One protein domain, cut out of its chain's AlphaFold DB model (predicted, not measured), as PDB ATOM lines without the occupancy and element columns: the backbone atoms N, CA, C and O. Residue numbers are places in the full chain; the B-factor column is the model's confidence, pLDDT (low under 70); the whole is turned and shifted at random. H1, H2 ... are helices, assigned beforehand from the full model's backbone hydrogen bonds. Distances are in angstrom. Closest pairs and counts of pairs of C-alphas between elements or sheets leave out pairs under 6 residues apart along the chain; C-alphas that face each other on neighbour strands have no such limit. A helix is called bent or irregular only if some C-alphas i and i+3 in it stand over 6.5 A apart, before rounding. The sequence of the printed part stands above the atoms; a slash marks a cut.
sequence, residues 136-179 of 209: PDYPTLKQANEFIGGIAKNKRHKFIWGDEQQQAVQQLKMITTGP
ATOM      1  N   PRO A 136       7.960 -64.782 -36.033       71.25
ATOM      2  CA  PRO A 136       9.173 -64.485 -36.794       71.25
ATOM      3  C   PRO A 136       8.860 -64.435 -38.297       71.25
ATOM      4  O   PRO A 136       7.919 -65.088 -38.739       71.25
ATOM      5  N   ASP A 137       9.664 -63.700 -39.073       69.56
ATOM      6  CA  ASP A 137       9.450 -63.494 -40.521       69.56
ATOM      7  C   ASP A 137       9.388 -64.815 -41.308       69.56
ATOM      8  O   ASP A 137       8.688 -64.922 -42.312       69.56
ATOM      9  N   TYR A 138      10.063 -65.846 -40.791       74.19
ATOM     10  CA  TYR A 138      10.019 -67.219 -41.286       74.19
ATOM     11  C   TYR A 138       9.797 -68.187 -40.108       74.19
ATOM     12  O   TYR A 138      10.762 -68.688 -39.522       74.19
ATOM     13  N   PRO A 139       8.542 -68.441 -39.696       78.75
ATOM     14  CA  PRO A 139       8.237 -69.328 -38.589       78.75
ATOM     15  C   PRO A 139       8.457 -70.785 -38.965       78.75
ATOM     16  O   PRO A 139       8.217 -71.231 -40.086       78.75
ATOM     17  N   THR A 140       8.880 -71.567 -37.976       79.62
ATOM     18  CA  THR A 140       8.944 -73.024 -38.131       79.62
ATOM     19  C   THR A 140       7.526 -73.582 -38.277       79.62
ATOM     20  O   THR A 140       6.591 -73.052 -37.677       79.62
ATOM     21  N   LEU A 141       7.364 -74.727 -38.950       77.12
ATOM     22  CA  LEU A 141       6.089 -75.460 -39.028       77.12
ATOM     23  C   LEU A 141       5.401 -75.622 -37.662       77.12
ATOM     24  O   LEU A 141       4.177 -75.596 -37.586       77.12
ATOM     25  N   LYS A 142       6.175 -75.777 -36.578       79.25
ATOM     26  CA  LYS A 142       5.657 -75.844 -35.206       79.25
ATOM     27  C   LYS A 142       4.986 -74.533 -34.776       79.25
ATOM     28  O   LYS A 142       3.841 -74.566 -34.356       79.25
ATOM     29  N   GLN A 143       5.664 -73.401 -34.949       78.81
ATOM     30  CA  GLN A 143       5.162 -72.070 -34.584       78.81
ATOM     31  C   GLN A 143       3.968 -71.660 -35.453       78.81
ATOM     32  O   GLN A 143       2.982 -71.127 -34.953       78.81
ATOM     33  N   ALA A 144       4.024 -71.968 -36.752       77.88
ATOM     34  CA  ALA A 144       2.894 -71.764 -37.650       77.88
ATOM     35  C   ALA A 144       1.682 -72.606 -37.220       77.88
ATOM     36  O   ALA A 144       0.569 -72.093 -37.173       77.88
ATOM     37  N   ASN A 145       1.895 -73.875 -36.845       76.81
ATOM     38  CA  ASN A 145       0.833 -74.741 -36.330       76.81
ATOM     39  C   ASN A 145       0.288 -74.288 -34.974       76.81
ATOM     40  O   ASN A 145      -0.912 -74.407 -34.757       76.81
ATOM     41  N   GLU A 146       1.122 -73.763 -34.079       78.19
ATOM     42  CA  GLU A 146       0.665 -73.165 -32.820       78.19
ATOM     43  C   GLU A 146      -0.256 -71.963 -33.079       78.19
ATOM     44  O   GLU A 146      -1.273 -71.826 -32.408       78.19
ATOM     45  N   PHE A 147       0.031 -71.153 -34.104       77.31
ATOM     46  CA  PHE A 147      -0.808 -70.012 -34.482       77.31
ATOM     47  C   PHE A 147      -2.147 -70.417 -35.123       77.31
ATOM     48  O   PHE A 147      -3.192 -69.898 -34.746       77.31
ATOM     49  N   ILE A 148      -2.136 -71.349 -36.081       74.88
ATOM     50  CA  ILE A 148      -3.344 -71.753 -36.833       74.88
ATOM     51  C   ILE A 148      -4.138 -72.891 -36.168       74.88
ATOM     52  O   ILE A 148      -5.083 -73.405 -36.760       74.88
ATOM     53  N   GLY A 149      -3.737 -73.354 -34.978       70.69
ATOM     54  CA  GLY A 149      -4.420 -74.443 -34.267       70.69
ATOM     55  C   GLY A 149      -4.149 -75.848 -34.825       70.69
ATOM     56  O   GLY A 149      -4.966 -76.754 -34.680       70.69
ATOM     57  N   GLY A 150      -3.000 -76.062 -35.468       66.06
ATOM     58  CA  GLY A 150      -2.548 -77.391 -35.886       66.06
ATOM     59  C   GLY A 150      -3.222 -77.930 -37.150       66.06
ATOM     60  O   GLY A 150      -3.296 -79.148 -37.320       66.06
ATOM     61  N   ILE A 151      -3.714 -77.049 -38.024       61.34
ATOM     62  CA  ILE A 151      -4.373 -77.408 -39.290       61.34
ATOM     63  C   ILE A 151      -3.355 -77.896 -40.340       61.34
ATOM     64  O   ILE A 151      -3.656 -78.793 -41.130       61.34
ATOM     65  N   ALA A 152      -2.109 -77.408 -40.317       62.41
ATOM     66  CA  ALA A 152      -1.065 -77.778 -41.279       62.41
ATOM     67  C   ALA A 152      -0.371 -79.117 -40.940       62.41
ATOM     68  O   ALA A 152       0.853 -79.245 -41.010       62.41
ATOM     69  N   LYS A 153      -1.148 -80.146 -40.575       60.34
ATOM     70  CA  LYS A 153      -0.655 -81.512 -40.290       60.34
ATOM     71  C   LYS A 153      -0.360 -82.344 -41.545       60.34
ATOM     72  O   LYS A 153       0.132 -83.468 -41.434       60.34
ATOM     73  N   ASN A 154      -0.632 -81.818 -42.739       58.25
ATOM     74  CA  ASN A 154      -0.426 -82.545 -43.987       58.25
ATOM     75  C   ASN A 154       1.063 -82.657 -44.339       58.25
ATOM     76  O   ASN A 154       1.610 -81.846 -45.078       58.25
ATOM     77  N   LYS A 155       1.697 -83.748 -43.890       57.56
ATOM     78  CA  LYS A 155       3.074 -84.151 -44.251       57.56
ATOM     79  C   LYS A 155       3.296 -84.397 -45.755       57.56
ATOM     80  O   LYS A 155       4.413 -84.697 -46.157       57.56
ATOM     81  N   ARG A 156       2.239 -84.332 -46.575       57.94
ATOM     82  CA  ARG A 156       2.290 -84.595 -48.023       57.94
ATOM     83  C   ARG A 156       2.856 -83.425 -48.829       57.94
ATOM     84  O   ARG A 156       3.319 -83.644 -49.941       57.94
ATOM     85  N   HIS A 157       2.852 -82.214 -48.272       66.69
ATOM     86  CA  HIS A 157       3.359 -81.022 -48.945       66.69
ATOM     87  C   HIS A 157       4.473 -80.373 -48.127       66.69
ATOM     88  O   HIS A 157       4.423 -80.330 -46.897       66.69
ATOM     89  N   LYS A 158       5.499 -79.876 -48.826       72.62
ATOM     90  CA  LYS A 158       6.583 -79.108 -48.212       72.62
ATOM     91  C   LYS A 158       5.988 -77.834 -47.613       72.62
ATOM     92  O   LYS A 158       5.250 -77.123 -48.286       72.62
ATOM     93  N   PHE A 159       6.315 -77.553 -46.356       76.94
ATOM     94  CA  PHE A 159       5.951 -76.292 -45.724       76.94
ATOM     95  C   PHE A 159       6.755 -75.159 -46.361       76.94
ATOM     96  O   PHE A 159       7.987 -75.190 -46.350       76.94
ATOM     97  N   ILE A 160       6.046 -74.199 -46.949       79.19
ATOM     98  CA  ILE A 160       6.607 -73.010 -47.586       79.19
ATOM     99  C   ILE A 160       5.957 -71.812 -46.903       79.19
ATOM    100  O   ILE A 160       4.732 -71.736 -46.822       79.19
ATOM    101  N   TRP A 161       6.790 -70.913 -46.387       80.69
ATOM    102  CA  TRP A 161       6.365 -69.640 -45.825       80.69
ATOM    103  C   TRP A 161       6.915 -68.522 -46.699       80.69
ATOM    104  O   TRP A 161       8.132 -68.373 -46.812       80.69
ATOM    105  N   GLY A 162       6.020 -67.783 -47.338       84.62
ATOM    106  CA  GLY A 162       6.323 -66.611 -48.141       84.62
ATOM    107  C   GLY A 162       5.348 -65.478 -47.842       84.62
ATOM    108  O   GLY A 162       4.604 -65.508 -46.857       84.62
ATOM    109  N   ASP A 163       5.348 -64.480 -48.719       85.56
ATOM    110  CA  ASP A 163       4.616 -63.230 -48.502       85.56
ATOM    111  C   ASP A 163       3.101 -63.441 -48.386       85.56
ATOM    112  O   ASP A 163       2.455 -62.803 -47.556       85.56
ATOM    113  N   GLU A 164       2.531 -64.387 -49.138       85.56
ATOM    114  CA  GLU A 164       1.101 -64.719 -49.067       85.56
ATOM    115  C   GLU A 164       0.692 -65.222 -47.675       85.56
ATOM    116  O   GLU A 164      -0.334 -64.807 -47.132       85.56
ATOM    117  N   GLN A 165       1.504 -66.090 -47.058       84.56
ATOM    118  CA  GLN A 165       1.221 -66.619 -45.719       84.56
ATOM    119  C   GLN A 165       1.375 -65.525 -44.658       84.56
ATOM    120  O   GLN A 165       0.555 -65.438 -43.741       84.56
ATOM    121  N   GLN A 166       2.376 -64.654 -44.810       83.06
ATOM    122  CA  GLN A 166       2.580 -63.516 -43.916       83.06
ATOM    123  C   GLN A 166       1.407 -62.523 -43.987       83.06
ATOM    124  O   GLN A 166       0.900 -62.086 -42.949       83.06
ATOM    125  N   GLN A 167       0.922 -62.221 -45.196       85.69
ATOM    126  CA  GLN A 167      -0.248 -61.365 -45.410       85.69
ATOM    127  C   GLN A 167      -1.518 -61.973 -44.806       85.69
ATOM    128  O   GLN A 167      -2.253 -61.269 -44.111       85.69
ATOM    129  N   ALA A 168      -1.748 -63.277 -44.984       84.94
ATOM    130  CA  ALA A 168      -2.904 -63.961 -44.406       84.94
ATOM    131  C   ALA A 168      -2.911 -63.895 -42.866       84.94
ATOM    132  O   ALA A 168      -3.940 -63.603 -42.256       84.94
ATOM    133  N   VAL A 169      -1.756 -64.095 -42.217       82.00
ATOM    134  CA  VAL A 169      -1.617 -63.947 -40.753       82.00
ATOM    135  C   VAL A 169      -1.926 -62.521 -40.309       82.00
ATOM    136  O   VAL A 169      -2.600 -62.315 -39.295       82.00
ATOM    137  N   GLN A 170      -1.437 -61.525 -41.048       82.25
ATOM    138  CA  GLN A 170      -1.682 -60.123 -40.733       82.25
ATOM    139  C   GLN A 170      -3.164 -59.761 -40.889       82.25
ATOM    140  O   GLN A 170      -3.716 -59.095 -40.013       82.25
ATOM    141  N   GLN A 171      -3.828 -60.252 -41.937       84.06
ATOM    142  CA  GLN A 171      -5.271 -60.098 -42.128       84.06
ATOM    143  C   GLN A 171      -6.068 -60.743 -40.992       84.06
ATOM    144  O   GLN A 171      -6.932 -60.086 -40.417       84.06
ATOM    145  N   LEU A 172      -5.732 -61.975 -40.594       80.44
ATOM    146  CA  LEU A 172      -6.382 -62.648 -39.466       80.44
ATOM    147  C   LEU A 172      -6.243 -61.843 -38.170       80.44
ATOM    148  O   LEU A 172      -7.233 -61.611 -37.484       80.44
ATOM    149  N   LYS A 173      -5.044 -61.329 -37.867       78.75
ATOM    150  CA  LYS A 173      -4.836 -60.454 -36.701       78.75
ATOM    151  C   LYS A 173      -5.675 -59.181 -36.767       78.75
ATOM    152  O   LYS A 173      -6.182 -58.746 -35.735       78.75
ATOM    153  N   MET A 174      -5.811 -58.572 -37.944       79.00
ATOM    154  CA  MET A 174      -6.653 -57.385 -38.110       79.00
ATOM    155  C   MET A 174      -8.128 -57.711 -37.873       79.00
ATOM    156  O   MET A 174      -8.774 -56.988 -37.125       79.00
ATOM    157  N   ILE A 175      -8.629 -58.820 -38.418       78.38
ATOM    158  CA  ILE A 175     -10.023 -59.250 -38.245       78.38
ATOM    159  C   ILE A 175     -10.306 -59.576 -36.771       78.38
ATOM    160  O   ILE A 175     -11.259 -59.065 -36.194       78.38
ATOM    161  N   THR A 176      -9.440 -60.353 -36.115       71.94
ATOM    162  CA  THR A 176      -9.630 -60.758 -34.709       71.94
ATOM    163  C   THR A 176      -9.408 -59.619 -33.707       71.94
ATOM    164  O   THR A 176      -9.748 -59.746 -32.537       71.94
ATOM    165  N   THR A 177      -8.822 -58.492 -34.117       71.94
ATOM    166  CA  THR A 177      -8.565 -57.347 -33.219       71.94
ATOM    167  C   THR A 177      -9.226 -56.055 -33.688       71.94
ATOM    168  O   THR A 177      -8.932 -54.975 -33.158       71.94
ATOM    169  N   GLY A 178     -10.085 -56.160 -34.702       66.19
ATOM    170  CA  GLY A 178     -10.828 -55.063 -35.293       66.19
ATOM    171  C   GLY A 178     -12.129 -54.771 -34.541       66.19
ATOM    172  O   GLY A 178     -12.616 -55.614 -33.790       66.19
ATOM    173  N   PRO A 179     -12.709 -53.577 -34.750       57.59
ATOM    174  CA  PRO A 179     -14.002 -53.202 -34.174       57.59
ATOM    175  C   PRO A 179     -15.169 -54.031 -34.740       57.59
ATOM    176  O   PRO A 179     -16.213 -54.112 -34.107       57.59
TER     177      PRO A 179
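AT A GLANCE: This is residues 136 to 179 of the 209 residues of the protein "Hypothetical protein" of Rotaria magnacalcarata (UniProt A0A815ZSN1). A 14-residue helix, H2, and a shorter helix, H1, run broadly the same way near each other, joined by a long loop that swings out to one end of an elongated shape. At the other end the last residues, 173 to 179, stick out free, and of these 173 to 176 belong to H2. The printed part has 44 residues with two named helices, H1 then H2, and no named strand; the class is all helix, with 22 residues in the helices. It is only just loose, close to compact, with a radius of gyration of the C-alphas of 11.3 A, and spans 38 by 20 by 16 A.

HOW THE PARTS SIT: H2, residues 163 to 176, is the longest helix. H1, residues 141 to 148, is near it: no pair of their C-alphas is within 8 A, but 5 pairs are within 10 A. In H1 and H2 every O i to N i+4 pair is within hydrogen-bond range. The long link from H1 to H2, residues 149 to 162, holds no named element, and its C-alphas lie 8 to 17 A from the mean of all C-alphas.

IN THESE COORDINATES: H2 begins with C-alpha 163 at (4.616, -63.230, -48.502) and ends with C-alpha 176 at (-9.630, -60.758, -34.709), 20.0 A from first to last C-alpha. H1 begins with C-alpha 141 at (6.089, -75.460, -39.028) and measures 10.4 A from first to last C-alpha. Neither helix is bent.

THE WHOLE: The two C-alphas farthest apart are those of Arg 156, in the long link, and Pro 179, at 38.0 A. The printed part has no cut. Its mean pLDDT is 74.8, and the model's confidence is low, under 70, at residue 137, residues 150 to 157 and residues 178 to 179.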